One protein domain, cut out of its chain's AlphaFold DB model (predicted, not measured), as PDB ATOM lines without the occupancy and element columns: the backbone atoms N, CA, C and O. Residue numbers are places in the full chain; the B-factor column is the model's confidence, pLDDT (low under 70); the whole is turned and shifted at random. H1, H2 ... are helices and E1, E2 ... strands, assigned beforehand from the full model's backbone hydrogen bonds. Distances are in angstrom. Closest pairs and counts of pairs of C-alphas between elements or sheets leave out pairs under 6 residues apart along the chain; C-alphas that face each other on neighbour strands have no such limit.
ATOM      1  N   PHE A  11     -32.774 -27.384 -66.554       90.50
ATOM      2  CA  PHE A  11     -33.179 -26.014 -66.286       90.50
ATOM      3  C   PHE A  11     -32.667 -25.602 -64.899       90.50
ATOM      4  O   PHE A  11     -32.755 -26.374 -63.946       90.50
ATOM      5  N   GLN A  12     -32.093 -24.403 -64.790       95.31
ATOM      6  CA  GLN A  12     -31.517 -23.896 -63.543       95.31
ATOM      7  C   GLN A  12     -32.551 -23.045 -62.809       95.31
ATOM      8  O   GLN A  12     -32.944 -21.982 -63.290       95.31
ATOM      9  N   VAL A  13     -33.000 -23.515 -61.647       96.56
ATOM     10  CA  VAL A  13     -34.099 -22.900 -60.899       96.56
ATOM     11  C   VAL A  13     -33.578 -22.216 -59.640       96.56
ATOM     12  O   VAL A  13     -32.903 -22.826 -58.812       96.56
ATOM     13  N   ALA A  14     -33.909 -20.939 -59.458       97.12
ATOM     14  CA  ALA A  14     -33.528 -20.212 -58.250       97.12
ATOM     15  C   ALA A  14     -34.279 -20.753 -57.024       97.12
ATOM     16  O   ALA A  14     -35.474 -21.034 -57.108       97.12
ATOM     17  N   LEU A  15     -33.633 -20.783 -55.850       96.19
ATOM     18  CA  LEU A  15     -34.260 -21.232 -54.594       96.19
ATOM     19  C   LEU A  15     -35.609 -20.545 -54.316       96.19
ATOM     20  O   LEU A  15     -36.551 -21.176 -53.841       96.19
ATOM     21  N   ARG A  16     -35.713 -19.243 -54.612       96.56
ATOM     22  CA  ARG A  16     -36.964 -18.486 -54.456       96.56
ATOM     23  C   ARG A  16     -38.097 -19.095 -55.279       96.56
ATOM     24  O   ARG A  16     -39.212 -19.204 -54.778       96.56
ATOM     25  N   GLU A  17     -37.802 -19.489 -56.510       97.50
ATOM     26  CA  GLU A  17     -38.780 -20.074 -57.415       97.50
ATOM     27  C   GLU A  17     -39.131 -21.508 -56.991       97.50
ATOM     28  O   GLU A  17     -40.311 -21.845 -56.910       97.50
ATOM     29  N   CYS A  18     -38.136 -22.315 -56.595       97.81
ATOM     30  CA  CYS A  18     -38.368 -23.630 -55.990       97.81
ATOM     31  C   CYS A  18     -39.351 -23.545 -54.817       97.81
ATOM     32  O   CYS A  18     -40.305 -24.322 -54.746       97.81
ATOM     33  N   ARG A  19     -39.142 -22.579 -53.911       97.81
ATOM     34  CA  ARG A  19     -40.030 -22.343 -52.766       97.81
ATOM     35  C   ARG A  19     -41.432 -21.950 -53.214       97.81
ATOM     36  O   ARG A  19     -42.384 -22.564 -52.749       97.81
ATOM     37  N   LEU A  20     -41.550 -20.982 -54.122       97.00
ATOM     38  CA  LEU A  20     -42.838 -20.488 -54.613       97.00
ATOM     39  C   LEU A  20     -43.680 -21.604 -55.248       97.00
ATOM     40  O   LEU A  20     -44.837 -21.792 -54.874       97.00
ATOM     41  N   VAL A  21     -43.097 -22.344 -56.193       97.50
ATOM     42  CA  VAL A  21     -43.777 -23.418 -56.933       97.50
ATOM     43  C   VAL A  21     -44.179 -24.548 -55.990       97.50
ATOM     44  O   VAL A  21     -45.340 -24.955 -55.977       97.50
ATOM     45  N   THR A  22     -43.250 -25.009 -55.149       97.62
ATOM     46  CA  THR A  22     -43.501 -26.103 -54.199       97.62
ATOM     47  C   THR A  22     -44.586 -25.729 -53.194       97.62
ATOM     48  O   THR A  22     -45.513 -26.498 -52.970       97.62
ATOM     49  N   GLU A  23     -44.514 -24.533 -52.610       96.19
ATOM     50  CA  GLU A  23     -45.487 -24.070 -51.617       96.19
ATOM     51  C   GLU A  23     -46.898 -23.969 -52.192       96.19
ATOM     52  O   GLU A  23     -47.848 -24.445 -51.573       96.19
ATOM     53  N   ARG A  24     -47.034 -23.420 -53.404       95.25
ATOM     54  CA  ARG A  24     -48.319 -23.360 -54.110       95.25
ATOM     55  C   ARG A  24     -48.909 -24.742 -54.344       95.25
ATOM     56  O   ARG A  24     -50.093 -24.930 -54.094       95.25
ATOM     57  N   ILE A  25     -48.095 -25.708 -54.769       95.44
ATOM     58  CA  ILE A  25     -48.552 -27.093 -54.921       95.44
ATOM     59  C   ILE A  25     -49.044 -27.621 -53.572       95.44
ATOM     60  O   ILE A  25     -50.186 -28.064 -53.490       95.44
ATOM     61  N   LEU A  26     -48.239 -27.516 -52.509       94.94
ATOM     62  CA  LEU A  26     -48.583 -28.027 -51.176       94.94
ATOM     63  C   LEU A  26     -49.879 -27.421 -50.612       94.94
ATOM     64  O   LEU A  26     -50.660 -28.140 -49.990       94.94
ATOM     65  N   LEU A  27     -50.146 -26.136 -50.873       92.06
ATOM     66  CA  LEU A  27     -51.385 -25.456 -50.468       92.06
ATOM     67  C   LEU A  27     -52.649 -26.080 -51.082       92.06
ATOM     68  O   LEU A  27     -53.723 -25.967 -50.495       92.06
ATOM     69  N   THR A  28     -52.538 -26.772 -52.220       91.69
ATOM     70  CA  THR A  28     -53.679 -27.458 -52.856       91.69
ATOM     71  C   THR A  28     -53.944 -28.856 -52.305       91.69
ATOM     72  O   THR A  28     -54.990 -29.431 -52.592       91.69
ATOM     73  N   LEU A  29     -53.025 -29.419 -51.513       90.44
ATOM     74  CA  LEU A  29     -53.075 -30.831 -51.115       90.44
ATOM     75  C   LEU A  29     -53.867 -31.085 -49.826       90.44
ATOM     76  O   LEU A  29     -53.906 -32.215 -49.351       90.44
ATOM     77  N   GLY A  30     -54.474 -30.056 -49.226       87.38
ATOM     78  CA  GLY A  30     -55.220 -30.197 -47.967       87.38
ATOM     79  C   GLY A  30     -54.336 -30.464 -46.741       87.38
ATOM     80  O   GLY A  30     -54.828 -30.930 -45.715       87.38
ATOM     81  N   LEU A  31     -53.036 -30.170 -46.832       90.31
ATOM     82  CA  LEU A  31     -52.105 -30.260 -45.708       90.31
ATOM     83  C   LEU A  31     -52.390 -29.154 -44.671       90.31
ATOM     84  O   LEU A  31     -52.766 -28.039 -45.050       90.31
ATOM     85  N   PRO A  32     -52.167 -29.402 -43.366       89.19
ATOM     86  CA  PRO A  32     -52.229 -28.351 -42.356       89.19
ATOM     87  C   PRO A  32     -51.281 -27.195 -42.699       89.19
ATOM     88  O   PRO A  32     -50.077 -27.387 -42.845       89.19
ATOM     89  N   GLN A  33     -51.799 -25.967 -42.782       88.75
ATOM     90  CA  GLN A  33     -51.004 -24.815 -43.236       88.75
ATOM     91  C   GLN A  33     -49.727 -24.592 -42.411       88.75
ATOM     92  O   GLN A  33     -48.696 -24.207 -42.959       88.75
ATOM     93  N   GLY A  34     -49.767 -24.898 -41.110       90.50
ATOM     94  CA  GLY A  34     -48.619 -24.757 -40.214       90.50
ATOM     95  C   GLY A  34     -47.422 -25.657 -40.549       90.50
ATOM     96  O   GLY A  34     -46.306 -25.308 -40.176       90.50
ATOM     97  N   CYS A  35     -47.610 -26.777 -41.261       91.19
ATOM     98  CA  CYS A  35     -46.507 -27.678 -41.619       91.19
ATOM     99  C   CYS A  35     -45.969 -27.472 -43.043       91.19
ATOM    100  O   CYS A  35     -44.888 -27.973 -43.356       91.19
ATOM    101  N   ILE A  36     -46.658 -26.696 -43.887       95.12
ATOM    102  CA  ILE A  36     -46.260 -26.462 -45.285       95.12
ATOM    103  C   ILE A  36     -44.813 -25.957 -45.411       95.12
ATOM    104  O   ILE A  36     -44.081 -26.526 -46.223       95.12
ATOM    105  N   PRO A  37     -44.336 -24.973 -44.617       96.31
ATOM    106  CA  PRO A  37     -42.949 -24.524 -44.720       96.31
ATOM    107  C   PRO A  37     -41.937 -25.642 -44.446       96.31
ATOM    108  O   PRO A  37     -40.951 -25.756 -45.167       96.31
ATOM    109  N   ALA A  38     -42.191 -26.495 -43.452       96.12
ATOM    110  CA  ALA A  38     -41.297 -27.600 -43.109       96.12
ATOM    111  C   ALA A  38     -41.261 -28.669 -44.215       96.12
ATOM    112  O   ALA A  38     -40.187 -29.135 -44.603       96.12
ATOM    113  N   ILE A  39     -42.422 -29.009 -44.783       97.19
ATOM    114  CA  ILE A  39     -42.528 -29.976 -45.887       97.19
ATOM    115  C   ILE A  39     -41.842 -29.424 -47.142       97.19
ATOM    116  O   ILE A  39     -41.059 -30.127 -47.778       97.19
ATOM    117  N   ARG A  40     -42.074 -28.147 -47.467       97.69
ATOM    118  CA  ARG A  40     -41.439 -27.448 -48.592       97.69
ATOM    119  C   ARG A  40     -39.919 -27.518 -48.505       97.69
ATOM    120  O   ARG A  40     -39.273 -27.892 -49.479       97.69
ATOM    121  N   GLU A  41     -39.343 -27.162 -47.355       96.50
ATOM    122  CA  GLU A  41     -37.889 -27.235 -47.183       96.50
ATOM    123  C   GLU A  41     -37.379 -28.681 -47.242       96.50
ATOM    124  O   GLU A  41     -36.303 -28.897 -47.790       96.50
ATOM    125  N   SER A  42     -38.145 -29.663 -46.754       97.62
ATOM    126  CA  SER A  42     -37.783 -31.086 -46.862       97.62
ATOM    127  C   SER A  42     -37.696 -31.544 -48.321       97.62
ATOM    128  O   SER A  42     -36.738 -32.208 -48.691       97.62
ATOM    129  N   ILE A  43     -38.641 -31.136 -49.173       98.25
ATOM    130  CA  ILE A  43     -38.649 -31.476 -50.607       98.25
ATOM    131  C   ILE A  43     -37.464 -30.839 -51.340       98.25
ATOM    132  O   ILE A  43     -36.794 -31.490 -52.137       98.25
ATOM    133  N   ILE A  44     -37.194 -29.558 -51.075       98.00
ATOM    134  CA  ILE A  44     -36.082 -28.845 -51.717       98.00
ATOM    135  C   ILE A  44     -34.748 -29.453 -51.284       98.00
ATOM    136  O   ILE A  44     -33.868 -29.668 -52.114       98.00
ATOM    137  N   LEU A  45     -34.607 -29.759 -49.994       97.31
ATOM    138  CA  LEU A  45     -33.414 -30.403 -49.463       97.31
ATOM    139  C   LEU A  45     -33.249 -31.822 -50.020       97.31
ATOM    140  O   LEU A  45     -32.152 -32.188 -50.422       97.31
ATOM    141  N   SER A  46     -34.341 -32.578 -50.132       98.25
ATOM    142  CA  SER A  46     -34.374 -33.883 -50.799       98.25
ATOM    143  C   SER A  46     -33.825 -33.800 -52.226       98.25
ATOM    144  O   SER A  46     -32.922 -34.555 -52.587       98.25
ATOM    145  N   HIS A  47     -34.276 -32.813 -53.008       97.75
ATOM    146  CA  HIS A  47     -33.747 -32.564 -54.352       97.75
ATOM    147  C   HIS A  47     -32.252 -32.222 -54.335       97.75
ATOM    148  O   HIS A  47     -31.475 -32.793 -55.095       97.75
ATOM    149  N   ALA A  48     -31.837 -31.320 -53.443       96.94
ATOM    150  CA  ALA A  48     -30.444 -30.896 -53.299       96.94
ATOM    151  C   ALA A  48     -29.498 -32.050 -52.925       96.94
ATOM    152  O   ALA A  48     -28.332 -32.062 -53.314       96.94
ATOM    153  N   MET A  49     -30.008 -33.023 -52.171       95.94
ATOM    154  CA  MET A  49     -29.286 -34.220 -51.744       95.94
ATOM    155  C   MET A  49     -29.297 -35.341 -52.793       95.94
ATOM    156  O   MET A  49     -28.687 -36.384 -52.564       95.94
ATOM    157  N   GLY A  50     -29.968 -35.149 -53.934       96.00
ATOM    158  CA  GLY A  50     -30.096 -36.170 -54.975       96.00
ATOM    159  C   GLY A  50     -31.018 -37.333 -54.593       96.00
ATOM    160  O   GLY A  50     -30.824 -38.443 -55.087       96.00
ATOM    161  N   LEU A  51     -31.985 -37.094 -53.701       96.75
ATOM    162  CA  LEU A  51     -33.055 -38.039 -53.362       96.75
ATOM    163  C   LEU A  51     -34.210 -37.901 -54.379       96.75
ATOM    164  O   LEU A  51     -33.973 -37.634 -55.558       96.75
ATOM    165  N   GLY A  52     -35.468 -38.096 -53.972       95.25
ATOM    166  CA  GLY A  52     -36.619 -38.018 -54.874       95.25
ATOM    167  C   GLY A  52     -37.025 -36.589 -55.248       95.25
ATOM    168  O   GLY A  52     -37.436 -36.337 -56.384       95.25
ATOM    169  N   GLY A  53     -36.905 -35.645 -54.314       96.94
ATOM    170  CA  GLY A  53     -37.063 -34.210 -54.544       96.94
ATOM    171  C   GLY A  53     -38.329 -33.819 -55.311       96.94
ATOM    172  O   GLY A  53     -39.448 -34.237 -54.998       96.94
ATOM    173  N   PHE A  54     -38.151 -32.995 -56.344       97.88
ATOM    174  CA  PHE A  54     -39.249 -32.486 -57.167       97.88
ATOM    175  C   PHE A  54     -39.954 -33.565 -57.993       97.88
ATOM    176  O   PHE A  54     -41.170 -33.484 -58.178       97.88
ATOM    177  N   GLN A  55     -39.216 -34.575 -58.465       97.31
ATOM    178  CA  GLN A  55     -39.800 -35.690 -59.214       97.31
ATOM    179  C   GLN A  55     -40.769 -36.452 -58.317       97.31
ATOM    180  O   GLN A  55     -41.919 -36.688 -58.677       97.31
ATOM    181  N   HIS A  56     -40.333 -36.745 -57.097       97.19
ATOM    182  CA  HIS A  56     -41.170 -37.458 -56.159       97.19
ATOM    183  C   HIS A  56     -42.401 -36.631 -55.764       97.19
ATOM    184  O   HIS A  56     -43.512 -37.152 -55.812       97.19
ATOM    185  N   LEU A  57     -42.256 -35.325 -55.497       97.50
ATOM    186  CA  LEU A  57     -43.408 -34.445 -55.259       97.50
ATOM    187  C   LEU A  57     -44.426 -34.538 -56.400       97.50
ATOM    188  O   LEU A  57     -45.622 -34.667 -56.137       97.50
ATOM    189  N   HIS A  58     -43.963 -34.472 -57.650       96.94
ATOM    190  CA  HIS A  58     -44.836 -34.617 -58.806       96.94
ATOM    191  C   HIS A  58     -45.617 -35.937 -58.739       96.94
ATOM    192  O   HIS A  58     -46.838 -35.925 -58.893       96.94
ATOM    193  N   ASP A  59     -44.953 -37.044 -58.428       96.12
ATOM    194  CA  ASP A  59     -45.544 -38.381 -58.487       96.12
ATOM    195  C   ASP A  59     -46.531 -38.669 -57.343       96.12
ATOM    196  O   ASP A  59     -47.591 -39.249 -57.584       96.12
ATOM    197  N   ILE A  60     -46.251 -38.209 -56.117       93.44
ATOM    198  CA  ILE A  60     -47.065 -38.545 -54.929       93.44
ATOM    199  C   ILE A  60     -48.016 -37.443 -54.460       93.44
ATOM    200  O   ILE A  60     -48.729 -37.631 -53.476       93.44
ATOM    201  N   ARG A  61     -48.072 -36.282 -55.125       92.56
ATOM    202  CA  ARG A  61     -48.872 -35.123 -54.666       92.56
ATOM    203  C   ARG A  61     -50.313 -35.463 -54.254       92.56
ATOM    204  O   ARG A  61     -50.805 -34.927 -53.272       92.56
ATOM    205  N   GLN A  62     -50.985 -36.371 -54.966       89.19
ATOM    206  CA  GLN A  62     -52.380 -36.746 -54.685       89.19
ATOM    207  C   GLN A  62     -52.539 -37.648 -53.451       89.19
ATOM    208  O   GLN A  62     -53.631 -37.739 -52.891       89.19
ATOM    209  N   THR A  63     -51.469 -38.325 -53.033       90.56
ATOM    210  CA  THR A  63     -51.469 -39.255 -51.898       90.56
ATOM    211  C   THR A  63     -50.751 -38.696 -50.672       90.56
ATOM    212  O   THR A  63     -50.956 -39.201 -49.572       90.56
ATOM    213  N   LEU A  64     -49.982 -37.611 -50.825       91.19
ATOM    214  CA  LEU A  64     -49.139 -37.029 -49.774       91.19
ATOM    215  C   LEU A  64     -49.898 -36.694 -48.476       91.19
ATOM    216  O   LEU A  64     -49.344 -36.849 -47.392       91.19
ATOM    217  N   ALA A  65     -51.159 -36.262 -48.573       85.44
ATOM    218  CA  ALA A  65     -51.994 -35.902 -47.422       85.44
ATOM    219  C   ALA A  65     -52.960 -37.014 -46.961       85.44
ATOM    220  O   ALA A  65     -53.713 -36.806 -46.011       85.44
ATOM    221  N   GLN A  66     -52.977 -38.182 -47.619       84.62
ATOM    222  CA  GLN A  66     -53.952 -39.244 -47.321       84.62
ATOM    223  C   GLN A  66     -53.746 -39.860 -45.935       84.62
ATOM    224  O   GLN A  66     -54.717 -40.199 -45.260       84.62
ATOM    225  N   VAL A  67     -52.488 -39.978 -45.502       79.25
ATOM    226  CA  VAL A  67     -52.135 -40.401 -44.146       79.25
ATOM    227  C   VAL A  67     -51.627 -39.184 -43.384       79.25
ATOM    228  O   VAL A  67     -50.545 -38.670 -43.657       79.25
ATOM    229  N   GLY A  68     -52.443 -38.699 -42.451       77.56
ATOM    230  CA  GLY A  68     -52.122 -37.547 -41.612       77.56
ATOM    231  C   GLY A  68     -51.489 -37.926 -40.271       77.56
ATOM    232  O   GLY A  68     -51.407 -39.093 -39.891       77.56
ATOM    233  N   TYR A  69     -51.123 -36.904 -39.496       84.31
ATOM    234  CA  TYR A  69     -50.481 -37.039 -38.181       84.31
ATOM    235  C   TYR A  69     -51.279 -37.849 -37.142       84.31
ATOM    236  O   TYR A  69     -50.700 -38.336 -36.178       84.31
ATOM    237  N   GLY A  70     -52.596 -38.010 -37.314       85.75
ATOM    238  CA  GLY A  70     -53.457 -38.702 -36.345       85.75
ATOM    239  C   GLY A  70     -53.185 -40.203 -36.188       85.75
ATOM    240  O   GLY A  70     -53.581 -40.778 -35.178       85.75
ATOM    241  N   ALA A  71     -52.515 -40.837 -37.156       86.31
ATOM    242  CA  ALA A  71     -52.139 -42.251 -37.082       86.31
ATOM    243  C   ALA A  71     -50.808 -42.488 -36.345       86.31
ATOM    244  O   ALA A  71     -50.480 -43.633 -36.030       86.31
ATOM    245  N   MET A  72     -50.042 -41.427 -36.075       94.06
ATOM    246  CA  MET A  72     -48.726 -41.548 -35.464       94.06
ATOM    247  C   MET A  72     -48.802 -41.857 -33.970       94.06
ATOM    248  O   MET A  72     -49.640 -41.324 -33.241       94.06
ATOM    249  N   GLN A  73     -47.850 -42.656 -33.493       94.88
ATOM    250  CA  GLN A  73     -47.651 -42.920 -32.072       94.88
ATOM    251  C   GLN A  73     -46.189 -42.709 -31.699       94.88
ATOM    252  O   GLN A  73     -45.288 -43.025 -32.468       94.88
ATOM    253  N   MET A  74     -45.950 -42.205 -30.493       95.25
ATOM    254  CA  MET A  74     -44.607 -41.962 -29.977       95.25
ATOM    255  C   MET A  74     -44.483 -42.538 -28.573       95.25
ATOM    256  O   MET A  74     -45.404 -42.422 -27.762       95.25
ATOM    257  N   LYS A  75     -43.343 -43.169 -28.292       96.12
ATOM    258  CA  LYS A  75     -43.005 -43.743 -26.990       96.12
ATOM    259  C   LYS A  75     -41.552 -43.438 -26.660       96.12
ATOM    260  O   LYS A  75     -40.696 -43.428 -27.540       96.12
ATOM    261  N   GLU A  76     -41.277 -43.207 -25.386       94.69
ATOM    262  CA  GLU A  76     -39.905 -43.107 -24.901       94.69
ATOM    263  C   GLU A  76     -39.259 -44.495 -24.906       94.69
ATOM    264  O   GLU A  76     -39.852 -45.478 -24.453       94.69
ATOM    265  N   ALA A  77     -38.055 -44.581 -25.463       91.94
ATOM    266  CA  ALA A  77     -37.280 -45.807 -25.481       91.94
ATOM    267  C   ALA A  77     -36.504 -45.959 -24.165       91.94
ATOM    268  O   ALA A  77     -36.118 -44.984 -23.523       91.94
ATOM    269  N   ALA A  78     -36.203 -47.201 -23.776       86.81
ATOM    270  CA  ALA A  78     -35.518 -47.497 -22.512       86.81
ATOM    271  C   ALA A  78     -34.119 -46.853 -22.381       86.81
ATOM    272  O   ALA A  78     -33.599 -46.728 -21.277       86.81
ATOM    273  N   ASN A  79     -33.504 -46.458 -23.497       84.38
ATOM    274  CA  ASN A  79     -32.206 -45.787 -23.552       84.38
ATOM    275  C   ASN A  79     -32.304 -44.247 -23.530       84.38
ATOM    276  O   ASN A  79     -31.300 -43.593 -23.790       84.38
ATOM    277  N   GLY A  80     -33.484 -43.671 -23.271       87.62
ATOM    278  CA  GLY A  80     -33.704 -42.220 -23.291       87.62
ATOM    279  C   GLY A  80     -33.858 -41.619 -24.693       87.62
ATOM    280  O   GLY A  80     -33.878 -40.394 -24.824       87.62
ATOM    281  N   GLY A  81     -33.950 -42.463 -25.729       94.19
ATOM    282  CA  GLY A  81     -34.331 -42.080 -27.088       94.19
ATOM    283  C   GLY A  81     -35.847 -42.106 -27.310       94.19
ATOM    284  O   GLY A  81     -36.632 -42.244 -26.371       94.19
ATOM    285  N   LEU A  82     -36.272 -42.018 -28.570       97.25
ATOM    286  CA  LEU A  82     -37.685 -42.081 -28.956       97.25
ATOM    287  C   LEU A  82     -37.943 -43.170 -29.992       97.25
ATOM    288  O   LEU A  82     -37.214 -43.282 -30.974       97.25
ATOM    289  N   ASP A  83     -39.029 -43.909 -29.796       96.94
ATOM    290  CA  ASP A  83     -39.604 -44.818 -30.780       96.94
ATOM    291  C   ASP A  83     -40.888 -44.189 -31.342       96.94
ATOM    292  O   ASP A  83     -41.817 -43.864 -30.598       96.94
ATOM    293  N   ILE A  84     -40.940 -44.010 -32.661       97.06
ATOM    294  CA  ILE A  84     -42.059 -43.405 -33.386       97.06
ATOM    295  C   ILE A  84     -42.628 -44.421 -34.379       97.06
ATOM    296  O   ILE A  84     -41.940 -44.873 -35.290       97.06
ATOM    297  N   ASP A  85     -43.908 -44.742 -34.236       96.25
ATOM    298  CA  ASP A  85     -44.688 -45.396 -35.282       96.25
ATOM    299  C   ASP A  85     -45.322 -44.312 -36.160       96.25
ATOM    300  O   ASP A  85     -46.127 -43.505 -35.690       96.25
ATOM    301  N   GLY A  86     -44.920 -44.267 -37.426       95.44
ATOM    302  CA  GLY A  86     -45.385 -43.302 -38.412       95.44
ATOM    303  C   GLY A  86     -46.810 -43.538 -38.904       95.44
ATOM    304  O   GLY A  86     -47.385 -42.646 -39.522       95.44
ATOM    305  N   GLY A  87     -47.382 -44.726 -38.678       94.75
ATOM    306  CA  GLY A  87     -48.739 -45.052 -39.126       94.75
ATOM    307  C   GLY A  87     -48.955 -44.952 -40.643       94.75
ATOM    308  O   GLY A  87     -50.089 -44.788 -41.081       94.75
ATOM    309  N   GLY A  88     -47.890 -45.023 -41.447       94.81
ATOM    310  CA  GLY A  88     -47.907 -44.877 -42.906       94.81
ATOM    311  C   GLY A  88     -47.649 -43.457 -43.421       94.81
ATOM    312  O   GLY A  88     -47.741 -43.234 -44.628       94.81
ATOM    313  N   ILE A  89     -47.339 -42.491 -42.548       95.25
ATOM    314  CA  ILE A  89     -47.086 -41.105 -42.957       95.25
ATOM    315  C   ILE A  89     -45.843 -41.003 -43.852       95.25
ATOM    316  O   ILE A  89     -44.860 -41.722 -43.657       95.25
ATOM    317  N   HIS A  90     -45.869 -40.095 -44.828       96.31
ATOM    318  CA  HIS A  90     -44.703 -39.831 -45.670       96.31
ATOM    319  C   HIS A  90     -43.571 -39.173 -44.869       96.31
ATOM    320  O   HIS A  90     -43.814 -38.271 -44.065       96.31
ATOM    321  N   ALA A  91     -42.327 -39.571 -45.139       97.31
ATOM    322  CA  ALA A  91     -41.133 -39.067 -44.460       97.31
ATOM    323  C   ALA A  91     -41.051 -37.531 -44.385       97.31
ATOM    324  O   ALA A  91     -40.773 -36.981 -43.321       97.31
ATOM    325  N   TRP A  92     -41.361 -36.808 -45.468       97.44
ATOM    326  CA  TRP A  92     -41.331 -35.334 -45.468       97.44
ATOM    327  C   TRP A  92     -42.282 -34.673 -44.466       97.44
ATOM    328  O   TRP A  92     -42.005 -33.563 -44.019       97.44
ATOM    329  N   LEU A  93     -43.393 -35.320 -44.097       96.12
ATOM    330  CA  LEU A  93     -44.332 -34.747 -43.130       96.12
ATOM    331  C   LEU A  93     -43.771 -34.769 -41.705       96.12
ATOM    332  O   LEU A  93     -44.207 -33.968 -40.876       96.12
ATOM    333  N   ILE A  94     -42.829 -35.669 -41.417       96.19
ATOM    334  CA  ILE A  94     -42.268 -35.861 -40.077       96.19
ATOM    335  C   ILE A  94     -40.790 -35.456 -39.973       96.19
ATOM    336  O   ILE A  94     -40.305 -35.233 -38.869       96.19
ATOM    337  N   ALA A  95     -40.072 -35.308 -41.091       97.56
ATOM    338  CA  ALA A  95     -38.627 -35.079 -41.117       97.56
ATOM    339  C   ALA A  95     -38.158 -33.934 -40.198       97.56
ATOM    340  O   ALA A  95     -37.241 -34.129 -39.403       97.56
ATOM    341  N   GLN A  96     -38.815 -32.768 -40.239       96.31
ATOM    342  CA  GLN A  96     -38.462 -31.643 -39.362       96.31
ATOM    343  C   GLN A  96     -38.665 -31.981 -37.881       96.31
ATOM    344  O   GLN A  96     -37.772 -31.750 -37.074       96.31
ATOM    345  N   THR A  97     -39.795 -32.597 -37.530       95.69
ATOM    346  CA  THR A  97     -40.075 -33.033 -36.155       95.69
ATOM    347  C   THR A  97     -39.020 -34.022 -35.664       95.69
ATOM    348  O   THR A  97     -38.566 -33.932 -34.528       95.69
ATOM    349  N   VAL A  98     -38.592 -34.954 -36.519       97.62
ATOM    350  CA  VAL A  98     -37.536 -35.920 -36.188       97.62
ATOM    351  C   VAL A  98     -36.201 -35.222 -35.967       97.62
ATOM    352  O   VAL A  98     -35.517 -35.543 -34.997       97.62
ATOM    353  N   ALA A  99     -35.842 -34.265 -36.827       97.25
ATOM    354  CA  ALA A  99     -34.632 -33.470 -36.658       97.25
ATOM    355  C   ALA A  99     -34.656 -32.718 -35.319       97.25
ATOM    356  O   ALA A  99     -33.723 -32.852 -34.529       97.25
ATOM    357  N   ASP A 100     -35.748 -32.010 -35.023       96.44
ATOM    358  CA  ASP A 100     -35.905 -31.233 -33.792       96.44
ATOM    359  C   ASP A 100     -35.814 -32.124 -32.541       96.44
ATOM    360  O   ASP A 100     -35.080 -31.805 -31.603       96.44
ATOM    361  N   LEU A 101     -36.500 -33.273 -32.539       96.94
ATOM    362  CA  LEU A 101     -36.480 -34.227 -31.425       96.94
ATOM    363  C   LEU A 101     -35.104 -34.873 -31.237       96.94
ATOM    364  O   LEU A 101     -34.606 -34.944 -30.115       96.94
ATOM    365  N   ALA A 102     -34.463 -35.323 -32.319       97.50
ATOM    366  CA  ALA A 102     -33.137 -35.929 -32.242       97.50
ATOM    367  C   ALA A 102     -32.103 -34.924 -31.710       97.50
ATOM    368  O   ALA A 102     -31.275 -35.271 -30.864       97.50
ATOM    369  N   VAL A 103     -32.186 -33.665 -32.154       96.38
ATOM    370  CA  VAL A 103     -31.337 -32.575 -31.662       96.38
ATOM    371  C   VAL A 103     -31.620 -32.267 -30.195       96.38
ATOM    372  O   VAL A 103     -30.672 -32.131 -29.426       96.38
ATOM    373  N   ASP A 104     -32.880 -32.182 -29.773       96.62
ATOM    374  CA  ASP A 104     -33.236 -31.930 -28.370       96.62
ATOM    375  C   ASP A 104     -32.700 -33.031 -27.437       96.62
ATOM    376  O   ASP A 104     -32.058 -32.726 -26.426       96.62
ATOM    377  N   ILE A 105     -32.852 -34.307 -27.806       96.38
ATOM    378  CA  ILE A 105     -32.283 -35.425 -27.036       96.38
ATOM    379  C   ILE A 105     -30.752 -35.310 -26.994       96.38
ATOM    380  O   ILE A 105     -30.155 -35.382 -25.916       96.38
ATOM    381  N   ALA A 106     -30.108 -35.045 -28.135       96.06
ATOM    382  CA  ALA A 106     -28.659 -34.868 -28.200       96.06
ATOM    383  C   ALA A 106     -28.172 -33.706 -27.325       96.06
ATOM    384  O   ALA A 106     -27.131 -33.813 -26.675       96.06
ATOM    385  N   ARG A 107     -28.920 -32.603 -27.234       94.75
ATOM    386  CA  ARG A 107     -28.595 -31.465 -26.356       94.75
ATOM    387  C   ARG A 107     -28.629 -31.841 -24.878       94.75
ATOM    388  O   ARG A 107     -27.811 -31.325 -24.121       94.75
ATOM    389  N   ARG A 108     -29.517 -32.750 -24.479       93.19
ATOM    390  CA  ARG A 108     -29.661 -33.200 -23.085       93.19
ATOM    391  C   ARG A 108     -28.662 -34.291 -22.702       93.19
ATOM    392  O   ARG A 108     -28.179 -34.292 -21.575       93.19
ATOM    393  N   GLN A 109     -28.364 -35.209 -23.619       92.38
ATOM    394  CA  GLN A 109     -27.649 -36.460 -23.320       92.38
ATOM    395  C   GLN A 109     -26.289 -36.583 -24.031       92.38
ATOM    396  O   GLN A 109     -25.557 -37.546 -23.824       92.38
ATOM    397  N   GLY A 110     -25.932 -35.625 -24.888       90.75
ATOM    398  CA  GLY A 110     -24.735 -35.651 -25.739       90.75
ATOM    399  C   GLY A 110     -24.956 -36.342 -27.091       90.75
ATOM    400  O   GLY A 110     -24.376 -35.921 -28.094       90.75
ATOM    401  N   SER A 111     -25.842 -37.339 -27.134       94.19
ATOM    402  CA  SER A 111     -26.296 -38.038 -28.340       94.19
ATOM    403  C   SER A 111     -27.797 -38.291 -28.247       94.19
ATOM    404  O   SER A 111     -28.306 -38.527 -27.156       94.19
ATOM    405  N   GLY A 112     -28.503 -38.230 -29.372       95.38
ATOM    406  CA  GLY A 112     -29.940 -38.464 -29.447       95.38
ATOM    407  C   GLY A 112     -30.279 -39.481 -30.517       95.38
ATOM    408  O   GLY A 112     -29.757 -39.405 -31.625       95.38
ATOM    409  N   THR A 113     -31.151 -40.429 -30.186       97.12
ATOM    410  CA  THR A 113     -31.597 -41.464 -31.122       97.12
ATOM    411  C   THR A 113     -33.112 -41.442 -31.231       97.12
ATOM    412  O   THR A 113     -33.818 -41.540 -30.227       97.12
ATOM    413  N   VAL A 114     -33.602 -41.339 -32.464       98.19
ATOM    414  CA  VAL A 114     -35.017 -41.471 -32.813       98.19
ATOM    415  C   VAL A 114     -35.144 -42.626 -33.791       98.19
ATOM    416  O   VAL A 114     -34.510 -42.633 -34.844       98.19
ATOM    417  N   ARG A 115     -35.953 -43.620 -33.449       97.56
ATOM    418  CA  ARG A 115     -36.214 -44.787 -34.283       97.56
ATOM    419  C   ARG A 115     -37.636 -44.719 -34.809       97.56
ATOM    420  O   ARG A 115     -38.574 -44.499 -34.052       97.56
ATOM    421  N   LEU A 116     -37.779 -44.907 -36.111       97.50
ATOM    422  CA  LEU A 116     -39.025 -44.754 -36.837       97.50
ATOM    423  C   LEU A 116     -39.443 -46.064 -37.494       97.50
ATOM    424  O   LEU A 116     -38.621 -46.760 -38.092       97.50
ATOM    425  N   PHE A 117     -40.733 -46.358 -37.420       96.31
ATOM    426  CA  PHE A 117     -41.379 -47.520 -38.026       96.31
ATOM    427  C   PHE A 117     -42.556 -47.072 -38.889       96.31
ATOM    428  O   PHE A 117     -43.097 -45.990 -38.673       96.31
ATOM    429  N   ASN A 118     -42.971 -47.907 -39.845       95.75
ATOM    430  CA  ASN A 118     -44.148 -47.662 -40.691       95.75
ATOM    431  C   ASN A 118     -44.149 -46.266 -41.345       95.75
ATOM    432  O   ASN A 118     -45.172 -45.587 -41.388       95.75
ATOM    433  N   ILE A 119     -42.989 -45.825 -41.828       96.25
ATOM    434  CA  ILE A 119     -42.848 -44.585 -42.594       96.25
ATOM    435  C   ILE A 119     -43.002 -44.914 -44.072       96.25
ATOM    436  O   ILE A 119     -42.390 -45.864 -44.566       96.25
ATOM    437  N   SER A 120     -43.812 -44.130 -44.777       94.81
ATOM    438  CA  SER A 120     -43.862 -44.172 -46.232       94.81
ATOM    439  C   SER A 120     -42.642 -43.445 -46.789       94.81
ATOM    440  O   SER A 120     -42.356 -42.313 -46.388       94.81
ATOM    441  N   VAL A 121     -41.927 -44.117 -47.694       95.81
ATOM    442  CA  VAL A 121     -40.691 -43.622 -48.318       95.81
ATOM    443  C   VAL A 121     -39.610 -43.290 -47.267       95.81
ATOM    444  O   VAL A 121     -39.213 -42.135 -47.101       95.81
ATOM    445  N   PRO A 122     -39.148 -44.278 -46.479       97.00
ATOM    446  CA  PRO A 122     -38.189 -44.050 -45.395       97.00
ATOM    447  C   PRO A 122     -36.836 -43.487 -45.859       97.00
ATOM    448  O   PRO A 122     -36.148 -42.861 -45.059       97.00
ATOM    449  N   GLU A 123     -36.451 -43.678 -47.119       97.06
ATOM    450  CA  GLU A 123     -35.244 -43.114 -47.734       97.06
ATOM    451  C   GLU A 123     -35.235 -41.581 -47.744       97.06
ATOM    452  O   GLU A 123     -34.182 -40.966 -47.579       97.06
ATOM    453  N   GLU A 124     -36.406 -40.950 -47.827       98.06
ATOM    454  CA  GLU A 124     -36.535 -39.493 -47.773       98.06
ATOM    455  C   GLU A 124     -36.248 -38.932 -46.374       98.06
ATOM    456  O   GLU A 124     -36.030 -37.732 -46.231       98.06
ATOM    457  N   LEU A 125     -36.175 -39.769 -45.327       98.38
ATOM    458  CA  LEU A 125     -35.713 -39.317 -44.009       98.38
ATOM    459  C   LEU A 125     -34.235 -38.914 -44.010       98.38
ATOM    460  O   LEU A 125     -33.821 -38.231 -43.077       98.38
ATOM    461  N   ALA A 126     -33.454 -39.252 -45.043       97.75
ATOM    462  CA  ALA A 126     -32.079 -38.776 -45.179       97.75
ATOM    463  C   ALA A 126     -31.976 -37.237 -45.139       97.75
ATOM    464  O   ALA A 126     -30.967 -36.713 -44.673       97.75
ATOM    465  N   VAL A 127     -33.036 -36.492 -45.493       97.88
ATOM    466  CA  VAL A 127     -33.041 -35.021 -45.354       97.88
ATOM    467  C   VAL A 127     -32.810 -34.543 -43.920       97.88
ATOM    468  O   VAL A 127     -32.348 -33.422 -43.717       97.88
ATOM    469  N   VAL A 128     -33.074 -35.382 -42.912       98.06
ATOM    470  CA  VAL A 128     -32.810 -35.063 -41.502       98.06
ATOM    471  C   VAL A 128     -31.334 -34.733 -41.259       98.06
ATOM    472  O   VAL A 128     -31.036 -33.906 -40.398       98.06
ATOM    473  N   GLU A 129     -30.409 -35.294 -42.043       95.44
ATOM    474  CA  GLU A 129     -28.982 -34.964 -41.958       95.44
ATOM    475  C   GLU A 129     -28.716 -33.484 -42.256       95.44
ATOM    476  O   GLU A 129     -28.008 -32.814 -41.499       95.44
ATOM    477  N   GLY A 130     -29.340 -32.951 -43.312       93.69
ATOM    478  CA  GLY A 130     -29.256 -31.536 -43.666       93.69
ATOM    479  C   GLY A 130     -30.119 -30.632 -42.780       93.69
ATOM    480  O   GLY A 130     -29.760 -29.485 -42.546       93.69
ATOM    481  N   LEU A 131     -31.230 -31.128 -42.228       95.38
ATOM    482  CA  LEU A 131     -32.041 -30.350 -41.285       95.38
ATOM    483  C   LEU A 131     -31.318 -30.162 -39.944       95.38
ATOM    484  O   LEU A 131     -31.305 -29.059 -39.404       95.38
ATOM    485  N   ALA A 132     -30.669 -31.205 -39.419       94.44
ATOM    486  CA  ALA A 132     -29.982 -31.155 -38.129       94.44
ATOM    487  C   ALA A 132     -28.793 -30.173 -38.109       94.44
ATOM    488  O   ALA A 132     -28.535 -29.542 -37.075       94.44
ATOM    489  N   SER A 133     -28.096 -29.987 -39.237       91.69
ATOM    490  CA  SER A 133     -26.963 -29.051 -39.340       91.69
ATOM    491  C   SER A 133     -27.365 -27.602 -39.051       91.69
ATOM    492  O   SER A 133     -26.631 -26.889 -38.354       91.69
ATOM    493  N   ARG A 134     -28.592 -27.209 -39.422       90.56
ATOM    494  CA  ARG A 134     -29.188 -25.893 -39.118       90.56
ATOM    495  C   ARG A 134     -29.290 -25.623 -37.614       90.56
ATOM    496  O   ARG A 134     -29.280 -24.475 -37.165       90.56
ATOM    497  N   HIS A 135     -29.321 -26.676 -36.801       89.88
ATOM    498  CA  HIS A 135     -29.372 -26.585 -35.341       89.88
ATOM    499  C   HIS A 135     -27.999 -26.769 -34.672       89.88
ATOM    500  O   HIS A 135     -27.912 -26.887 -33.444       89.88
ATOM    501  N   GLY A 136     -26.908 -26.779 -35.450       90.31
ATOM    502  CA  GLY A 136     -25.565 -27.055 -34.937       90.31
ATOM    503  C   GLY A 136     -25.460 -28.460 -34.353       90.31
ATOM    504  O   GLY A 136     -24.930 -28.642 -33.252       90.31
ATOM    505  N   ALA A 137     -26.043 -29.425 -35.056       93.38
ATOM    506  CA  ALA A 137     -25.933 -30.843 -34.772       93.38
ATOM    507  C   ALA A 137     -25.533 -31.589 -36.047       93.38
ATOM    508  O   ALA A 137     -25.704 -31.097 -37.160       93.38
ATOM    509  N   ARG A 138     -24.994 -32.791 -35.886       94.81
ATOM    510  CA  ARG A 138     -24.782 -33.727 -36.989       94.81
ATOM    511  C   ARG A 138     -25.727 -34.890 -36.787       94.81
ATOM    512  O   ARG A 138     -25.670 -35.510 -35.726       94.81
ATOM    513  N   ALA A 139     -26.542 -35.184 -37.791       96.69
ATOM    514  CA  ALA A 139     -27.347 -36.395 -37.820       96.69
ATOM    515  C   ALA A 139     -26.790 -37.406 -38.831       96.69
ATOM    516  O   ALA A 139     -26.072 -37.035 -39.757       96.69
ATOM    517  N   ALA A 140     -27.102 -38.675 -38.599       97.75
ATOM    518  CA  ALA A 140     -26.907 -39.786 -39.515       97.75
ATOM    519  C   ALA A 140     -28.204 -40.595 -39.562       97.75
ATOM    520  O   ALA A 140     -28.839 -40.801 -38.518       97.75
ATOM    521  N   VAL A 141     -28.593 -41.027 -40.759       98.25
ATOM    522  CA  VAL A 141     -29.823 -41.785 -40.988       98.25
ATOM    523  C   VAL A 141     -29.479 -43.168 -41.523       98.25
ATOM    524  O   VAL A 141     -28.883 -43.317 -42.585       98.25
ATOM    525  N   GLU A 142     -29.885 -44.199 -40.790       97.94
ATOM    526  CA  GLU A 142     -29.640 -45.595 -41.144       97.94
ATOM    527  C   GLU A 142     -30.965 -46.340 -41.297       97.94
ATOM    528  O   GLU A 142     -31.859 -46.223 -40.460       97.94
ATOM    529  N   ILE A 143     -31.110 -47.124 -42.367       96.81
ATOM    530  CA  ILE A 143     -32.301 -47.947 -42.602       96.81
ATOM    531  C   ILE A 143     -31.939 -49.410 -42.367       96.81
ATOM    532  O   ILE A 143     -31.065 -49.970 -43.028       96.81
ATOM    533  N   HIS A 144     -32.653 -50.050 -41.448       95.12
ATOM    534  CA  HIS A 144     -32.460 -51.445 -41.083       95.12
ATOM    535  C   HIS A 144     -33.689 -52.276 -41.445       95.12
ATOM    536  O   HIS A 144     -34.834 -51.883 -41.214       95.12
ATOM    537  N   ARG A 145     -33.451 -53.480 -41.968       92.62
ATOM    538  CA  ARG A 145     -34.498 -54.490 -42.142       92.62
ATOM    539  C   ARG A 145     -34.624 -55.315 -40.862       92.62
ATOM    540  O   ARG A 145     -33.632 -55.831 -40.359       92.62
ATOM    541  N   GLN A 146     -35.847 -55.480 -40.377       88.00
ATOM    542  CA  GLN A 146     -36.179 -56.271 -39.191       88.00
ATOM    543  C   GLN A 146     -37.405 -57.160 -39.451       88.00
ATOM    544  O   GLN A 146     -38.076 -57.028 -40.474       88.00
ATOM    545  N   ALA A 147     -37.715 -58.063 -38.515       79.75
ATOM    546  CA  ALA A 147     -38.784 -59.060 -38.658       79.75
ATOM    547  C   ALA A 147     -40.194 -58.467 -38.892       79.75
ATOM    548  O   ALA A 147     -41.071 -59.175 -39.373       79.75
ATOM    549  N   GLY A 148     -40.403 -57.177 -38.594       79.44
ATOM    550  CA  GLY A 148     -41.669 -56.457 -38.788       79.44
ATOM    551  C   GLY A 148     -41.668 -55.408 -39.906       79.44
ATOM    552  O   GLY A 148     -42.612 -54.633 -39.984       79.44
ATOM    553  N   GLY A 149     -40.624 -55.341 -40.743       88.75
ATOM    554  CA  GLY A 149     -40.516 -54.356 -41.827       88.75
ATOM    555  C   GLY A 149     -39.224 -53.541 -41.778       88.75
ATOM    556  O   GLY A 149     -38.196 -54.010 -41.287       88.75
ATOM    557  N   LEU A 150     -39.264 -52.327 -42.324       93.62
ATOM    558  CA  LEU A 150     -38.149 -51.383 -42.249       93.62
ATOM    559  C   LEU A 150     -38.242 -50.557 -40.960       93.62
ATOM    560  O   LEU A 150     -39.327 -50.137 -40.561       93.62
ATOM    561  N   ALA A 151     -37.097 -50.336 -40.322       95.38
ATOM    562  CA  ALA A 151     -36.914 -49.321 -39.295       95.38
ATOM    563  C   ALA A 151     -35.873 -48.317 -39.769       95.38
ATOM    564  O   ALA A 151     -34.810 -48.718 -40.242       95.38
ATOM    565  N   THR A 152     -36.151 -47.036 -39.578       97.94
ATOM    566  CA  THR A 152     -35.171 -45.975 -39.802       97.94
ATOM    567  C   THR A 152     -34.668 -45.480 -38.460       97.94
ATOM    568  O   THR A 152     -35.458 -45.125 -37.590       97.94
ATOM    569  N   MET A 153     -33.358 -45.464 -38.269       97.69
ATOM    570  CA  MET A 153     -32.708 -44.930 -37.085       97.69
ATOM    571  C   MET A 153     -32.048 -43.603 -37.439       97.69
ATOM    572  O   MET A 153     -31.188 -43.538 -38.312       97.69
ATOM    573  N   VAL A 154     -32.448 -42.546 -36.744       98.38
ATOM    574  CA  VAL A 154     -31.815 -41.232 -36.807       98.38
ATOM    575  C   VAL A 154     -30.989 -41.051 -35.550       98.38
ATOM    576  O   VAL A 154     -31.527 -41.075 -34.443       98.38
ATOM    577  N   THR A 155     -29.688 -40.842 -35.721       98.12
ATOM    578  CA  THR A 155     -28.777 -40.537 -34.617       98.12
ATOM    579  C   THR A 155     -28.223 -39.138 -34.791       98.12
ATOM    580  O   THR A 155     -27.589 -38.858 -35.802       98.12
ATOM    581  N   ALA A 156     -28.436 -38.268 -33.808       97.81
ATOM    582  CA  ALA A 156     -27.917 -36.911 -33.779       97.81
ATOM    583  C   ALA A 156     -26.884 -36.735 -32.663       97.81
ATOM    584  O   ALA A 156     -27.016 -37.275 -31.568       97.81
ATOM    585  N   THR A 157     -25.864 -35.926 -32.926       96.75
ATOM    586  CA  THR A 157     -24.848 -35.524 -31.947       96.75
ATOM    587  C   THR A 157     -24.655 -34.018 -31.998       96.75
ATOM    588  O   THR A 157     -24.772 -33.395 -33.059       96.75
ATOM    589  N   ASN A 158     -24.359 -33.412 -30.850       92.44
ATOM    590  CA  ASN A 158     -24.083 -31.980 -30.811       92.44
ATOM    591  C   ASN A 158     -22.781 -31.671 -31.540       92.44
ATOM    592  O   ASN A 158     -21.747 -32.287 -31.283       92.44
ATOM    593  N   THR A 159     -22.813 -30.642 -32.377       89.25
ATOM    594  CA  THR A 159     -21.614 -30.067 -32.972       89.25
ATOM    595  C   THR A 159     -21.448 -28.619 -32.519       89.25
ATOM    596  O   THR A 159     -22.237 -28.070 -31.738       89.25
ATOM    597  N   SER A 160     -20.355 -28.002 -32.961       81.56
ATOM    598  CA  SER A 160     -20.165 -26.565 -32.784       81.56
ATOM    599  C   SER A 160     -21.222 -25.805 -33.577       81.56
ATOM    600  O   SER A 160     -21.612 -26.231 -34.663       81.56
ATOM    601  N   ARG A 161     -21.657 -24.650 -33.064       78.25
ATOM    602  CA  ARG A 161     -22.563 -23.776 -33.814       78.25
ATOM    603  C   ARG A 161     -21.913 -23.415 -35.164       78.25
ATOM    604  O   ARG A 161     -20.734 -23.042 -35.158       78.25
ATOM    605  N   PRO A 162     -22.638 -23.513 -36.292       78.44
ATOM    606  CA  PRO A 162     -22.079 -23.179 -37.595       78.44
ATOM    607  C   PRO A 162     -21.632 -21.716 -37.639       78.44
ATOM    608  O   PRO A 162     -22.247 -20.858 -37.000       78.44
ATOM    609  N   ARG A 163     -20.534 -21.442 -38.350       83.06
ATOM    610  CA  ARG A 163     -19.892 -20.113 -38.381       83.06
ATOM    611  C   ARG A 163     -20.333 -19.249 -39.558       83.06
ATOM    612  O   ARG A 163     -20.247 -18.030 -39.475       83.06
ATOM    613  N   ASP A 164     -20.802 -19.878 -40.623       85.81
ATOM    614  CA  ASP A 164     -21.256 -19.246 -41.854       85.81
ATOM    615  C   ASP A 164     -22.392 -20.076 -42.473       85.81
ATOM    616  O   ASP A 164     -22.790 -21.113 -41.933       85.81
ATOM    617  N   LEU A 165     -22.921 -19.593 -43.597       82.62
ATOM    618  CA  LEU A 165     -24.023 -20.232 -44.308       82.62
ATOM    619  C   LEU A 165     -23.661 -21.632 -44.828       82.62
ATOM    620  O   LEU A 165     -24.508 -22.517 -44.782       82.62
ATOM    621  N   ASP A 166     -22.416 -21.846 -45.261       86.44
ATOM    622  CA  ASP A 166     -21.956 -23.118 -45.836       86.44
ATOM    623  C   ASP A 166     -21.915 -24.237 -44.803       86.44
ATOM    624  O   ASP A 166     -22.227 -25.386 -45.100       86.44
ATOM    625  N   HIS A 167     -21.576 -23.896 -43.565       83.69
ATOM    626  CA  HIS A 167     -21.637 -24.839 -42.457       83.69
ATOM    627  C   HIS A 167     -23.059 -25.001 -41.905       83.69
ATOM    628  O   HIS A 167     -23.354 -26.022 -41.286       83.69
ATOM    629  N   TRP A 168     -23.912 -23.979 -42.046       85.25
ATOM    630  CA  TRP A 168     -25.265 -23.975 -41.480       85.25
ATOM    631  C   TRP A 168     -26.246 -24.775 -42.335       85.25
ATOM    632  O   TRP A 168     -27.058 -25.516 -41.792       85.25
ATOM    633  N   ASP A 169     -26.151 -24.642 -43.657       88.25
ATOM    634  CA  ASP A 169     -26.919 -25.423 -44.619       88.25
ATOM    635  C   ASP A 169     -26.166 -25.491 -45.960       88.25
ATOM    636  O   ASP A 169     -26.406 -24.659 -46.842       88.25
ATOM    637  N   PRO A 170     -25.240 -26.453 -46.136       88.81
ATOM    638  CA  PRO A 170     -24.420 -26.533 -47.345       88.81
ATOM    639  C   PRO A 170     -25.260 -26.723 -48.612       88.81
ATOM    640  O   PRO A 170     -24.910 -26.198 -49.666       88.81
ATOM    641  N   TYR A 171     -26.391 -27.424 -48.512       91.50
ATOM    642  CA  TYR A 171     -27.253 -27.740 -49.648       91.50
ATOM    643  C   TYR A 171     -28.019 -26.513 -50.142       91.50
ATOM    644  O   TYR A 171     -28.055 -26.235 -51.343       91.50
ATOM    645  N   LEU A 172     -28.608 -25.738 -49.229       89.12
ATOM    646  CA  LEU A 172     -29.240 -24.478 -49.613       89.12
ATOM    647  C   LEU A 172     -28.208 -23.417 -49.994       89.12
ATOM    648  O   LEU A 172     -28.479 -22.625 -50.895       89.12
ATOM    649  N   ALA A 173     -27.041 -23.384 -49.345       92.25
ATOM    650  CA  ALA A 173     -25.970 -22.459 -49.700       92.25
ATOM    651  C   ALA A 173     -25.490 -22.683 -51.142       92.25
ATOM    652  O   ALA A 173     -25.316 -21.716 -51.888       92.25
ATOM    653  N   ASP A 174     -25.327 -23.943 -51.548       92.56
ATOM    654  CA  ASP A 174     -25.015 -24.321 -52.927       92.56
ATOM    655  C   ASP A 174     -26.128 -23.879 -53.889       92.56
ATOM    656  O   ASP A 174     -25.878 -23.089 -54.802       92.56
ATOM    657  N   GLY A 175     -27.382 -24.246 -53.609       92.69
ATOM    658  CA  GLY A 175     -28.525 -23.878 -54.450       92.69
ATOM    659  C   GLY A 175     -28.782 -22.368 -54.563       92.69
ATOM    660  O   GLY A 175     -29.275 -21.898 -55.589       92.69
ATOM    661  N   ILE A 176     -28.418 -21.568 -53.554       93.31
ATOM    662  CA  ILE A 176     -28.468 -20.096 -53.626       93.31
ATOM    663  C   ILE A 176     -27.446 -19.554 -54.632       93.31
ATOM    664  O   ILE A 176     -27.741 -18.586 -55.333       93.31
ATOM    665  N   ARG A 177     -26.249 -20.146 -54.704       94.00
ATOM    666  CA  ARG A 177     -25.165 -19.679 -55.584       94.00
ATOM    667  C   ARG A 177     -25.280 -20.228 -56.997       94.00
ATOM    668  O   ARG A 177     -24.989 -19.518 -57.957       94.00
ATOM    669  N   HIS A 178     -25.689 -21.485 -57.116       94.00
ATOM    670  CA  HIS A 178     -25.587 -22.252 -58.351       94.00
ATOM    671  C   HIS A 178     -26.933 -22.587 -58.980       94.00
ATOM    672  O   HIS A 178     -26.939 -22.993 -60.138       94.00
ATOM    673  N   HIS A 179     -28.044 -22.279 -58.299       95.56
ATOM    674  CA  HIS A 179     -29.394 -22.706 -58.673       95.56
ATOM    675  C   HIS A 179     -29.546 -24.233 -58.579       95.56
ATOM    676  O   HIS A 179     -28.573 -24.974 -58.457       95.56
ATOM    677  N   PHE A 180     -30.787 -24.713 -58.588       96.12
ATOM    678  CA  PHE A 180     -31.073 -26.141 -58.591       96.12
ATOM    679  C   PHE A 180     -31.225 -26.636 -60.029       96.12
ATOM    680  O   PHE A 180     -32.091 -26.122 -60.746       96.12
ATOM    681  N   PRO A 181     -30.449 -27.646 -60.457       95.56
ATOM    682  CA  PRO A 181     -30.678 -28.296 -61.735       95.56
ATOM    683  C   PRO A 181     -31.939 -29.158 -61.638       95.56
ATOM    684  O   PRO A 181     -32.033 -30.035 -60.781       95.56
ATOM    685  N   VAL A 182     -32.906 -28.925 -62.520       95.94
ATOM    686  CA  VAL A 182     -34.134 -29.725 -62.629       95.94
ATOM    687  C   VAL A 182     -34.350 -30.086 -64.093       95.94
ATOM    688  O   VAL A 182     -34.014 -29.301 -64.976       95.94
ATOM    689  N   ASP A 183     -34.896 -31.266 -64.370       95.62
ATOM    690  CA  ASP A 183     -35.338 -31.592 -65.726       95.62
ATOM    691  C   ASP A 183     -36.372 -30.564 -66.222       95.62
ATOM    692  O   ASP A 183     -37.298 -30.197 -65.497       95.62
ATOM    693  N   GLU A 184     -36.204 -30.080 -67.455       94.75
ATOM    694  CA  GLU A 184     -37.059 -29.039 -68.031       94.75
ATOM    695  C   GLU A 184     -38.534 -29.458 -68.095       94.75
ATOM    696  O   GLU A 184     -39.404 -28.649 -67.769       94.75
ATOM    697  N   GLN A 185     -38.836 -30.707 -68.466       95.50
ATOM    698  CA  GLN A 185     -40.220 -31.176 -68.579       95.50
ATOM    699  C   GLN A 185     -40.862 -31.313 -67.200       95.50
ATOM    700  O   GLN A 185     -41.993 -30.866 -66.996       95.50
ATOM    701  N   LEU A 186     -40.123 -31.866 -66.238       96.75
ATOM    702  CA  LEU A 186     -40.555 -31.930 -64.845       96.75
ATOM    703  C   LEU A 186     -40.839 -30.531 -64.292       96.75
ATOM    704  O   LEU A 186     -41.886 -30.298 -63.682       96.75
ATOM    705  N   TRP A 187     -39.929 -29.584 -64.518       97.12
ATOM    706  CA  TRP A 187     -40.091 -28.224 -64.023       97.12
ATOM    707  C   TRP A 187     -41.303 -27.526 -64.649       97.12
ATOM    708  O   TRP A 187     -42.088 -26.907 -63.933       97.12
ATOM    709  N   GLN A 188     -41.515 -27.680 -65.960       95.81
ATOM    710  CA  GLN A 188     -42.713 -27.173 -66.638       95.81
ATOM    711  C   GLN A 188     -43.996 -27.778 -66.053       95.81
ATOM    712  O   GLN A 188     -44.942 -27.043 -65.762       95.81
ATOM    713  N   ALA A 189     -44.030 -29.093 -65.820       95.88
ATOM    714  CA  ALA A 189     -45.181 -29.766 -65.222       95.88
ATOM    715  C   ALA A 189     -45.498 -29.217 -63.821       95.88
ATOM    716  O   ALA A 189     -46.644 -28.864 -63.533       95.88
ATOM    717  N   LEU A 190     -44.484 -29.073 -62.965       96.56
ATOM    718  CA  LEU A 190     -44.632 -28.495 -61.626       96.56
ATOM    719  C   LEU A 190     -45.066 -27.030 -61.671       96.56
ATOM    720  O   LEU A 190     -45.943 -26.621 -60.911       96.56
ATOM    721  N   TYR A 191     -44.508 -26.243 -62.588       95.69
ATOM    722  CA  TYR A 191     -44.891 -24.851 -62.773       95.69
ATOM    723  C   TYR A 191     -46.371 -24.728 -63.161       95.69
ATOM    724  O   TYR A 191     -47.112 -23.970 -62.529       95.69
ATOM    725  N   HIS A 192     -46.843 -25.529 -64.121       94.12
ATOM    726  CA  HIS A 192     -48.256 -25.575 -64.499       94.12
ATOM    727  C   HIS A 192     -49.160 -25.999 -63.337       94.12
ATOM    728  O   HIS A 192     -50.182 -25.352 -63.102       94.12
ATOM    729  N   LEU A 193     -48.765 -27.018 -62.564       92.94
ATOM    730  CA  LEU A 193     -49.480 -27.423 -61.349       92.94
ATOM    731  C   LEU A 193     -49.557 -26.278 -60.329       92.94
ATOM    732  O   LEU A 193     -50.618 -26.020 -59.766       92.94
ATOM    733  N   SER A 194     -48.459 -25.551 -60.122       94.25
ATOM    734  CA  SER A 194     -48.420 -24.422 -59.188       94.25
ATOM    735  C   SER A 194     -49.270 -23.233 -59.640       94.25
ATOM    736  O   SER A 194     -49.807 -22.512 -58.805       94.25
ATOM    737  N   ASN A 195     -49.433 -23.029 -60.949       89.44
ATOM    738  CA  ASN A 195     -50.320 -21.997 -61.479       89.44
ATOM    739  C   ASN A 195     -51.790 -22.402 -61.374       89.44
ATOM    740  O   ASN A 195     -52.623 -21.543 -61.112       89.44
ATOM    741  N   ALA A 196     -52.111 -23.692 -61.500       81.94
ATOM    742  CA  ALA A 196     -53.461 -24.192 -61.239       81.94
ATOM    743  C   ALA A 196     -53.875 -24.038 -59.760       81.94
ATOM    744  O   ALA A 196     -55.064 -23.989 -59.460       81.94
ATOM    745  N   ALA A 197     -52.906 -23.931 -58.843       77.56
ATOM    746  CA  ALA A 197     -53.150 -23.616 -57.436       77.56
ATOM    747  C   ALA A 197     -53.589 -22.163 -57.193       77.56
ATOM    748  O   ALA A 197     -54.119 -21.848 -56.126       77.56
ATOM    749  N   LEU A 198     -53.343 -21.260 -58.146       73.25
ATOM    750  CA  LEU A 198     -53.851 -19.898 -58.066       73.25
ATOM    751  C   LEU A 198     -55.352 -19.920 -58.351       73.25
ATOM    752  O   LEU A 198     -55.804 -20.568 -59.295       73.25
TER     753      LEU A 198
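Overview. This is residues 11 to 198 of the 251 residues of an uncharacterized protein of Rhizobiales bacterium 64-17 (UniProt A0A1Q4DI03). A twisted sheet of five strands, with H4 and H5 packed over one face, makes one half; the other half is a cluster of crossed helices, H1, H2, H3, H7 and H8. H2 sits in the middle of the whole, between H1 and the pair H4 and H5, and the small strand pair E1 and E7 lies at the far end from the sheet. The 188 printed residues run E1 H1 H2 H3 E2 E3 H4 E4 H5 E5 E6 H6 H7 E7 H8; the class is mixed, helices and strands. The large sheet is mixed, in the order E2 E3 E4 E6 E5. The whole is compact, with a radius of gyration of the C-alphas of 16.5 A and spans of 49 by 39 by 29 A.

Along the chain. The sheet holds E2, residues 73 to 76, E3, 82 to 85, E4, 111 to 117, 20.3 A, E5, 137 to 146, 27.8 A, and E6, 149 to 158, 29.9 A. H4 is residues 91 to 109, 25.2 A, and H5 122 to 133, 19.7 A. H1 is 15 to 27, H2 33 to 48, 23.7 A, H3 53 to 60, H6 165 to 168, H7 170 to 178 and H8 184 to 196. E1, 11 to 13, begins at C-alpha (-33.179, -26.014, -66.286); E7 is 180 to 183. H8 ends at C-alpha 196 (-53.461, -24.192, -61.239).

Arrangement. E2 and E3 form a hairpin, N 73 to O 85 at 2.9 A, as do E5 and E6, N 140 to O 155 at 2.8 A. E3 and E4 are parallel, N 84 to O 115 at 2.8 A; E4 and E6 are antiparallel, N 114 to O 154 at 2.9 A. E3, H4, E4 is a strand-helix-strand unit, two parallel neighbours with a helix between, and E4, H5, E5 a split one, with E6 between its strands; both crossovers are right-handed. H4 and H5 are on the same face, making two layers, at heights over the sheet of 6.4 A and 7.6 A. H2, the hub, touches H1, H3, H4, H5 and H7; H4 touches H2 with residues 92 to 96 alone, the closest C-alphas being those of Ile 39 and Trp 92, 5.5 A apart, and the lines of the two helices are about perpendicular at 90 degrees. H1 touches H8 at a steep tilt of 50 degrees, the C-alphas of Ile 25 and Ser 194 being 5.0 A apart. H6 and H7 touch only at the corner, only just, with 3 pairs of C-alphas within 8 A. E1 and E7 are antiparallel, N 13 to O 180 at 2.9 A. Every O i to N i+4 pair is within hydrogen-bond range in H1, H3, H7 and H8; H2 has 10 of 12, H4 13 of 15, and H5 2 of 8, with 7 of 9 O i to N i+3 pairs; H6 is too short.

Size, cuts and confidence. The C-alphas of Ala 78 and Glu 184, the two farthest apart, are 49.1 A from each other. The printed part has no cut. The link from H3 to E2, residues 61 to 72, is long. No printed residue is under 70 in pLDDT.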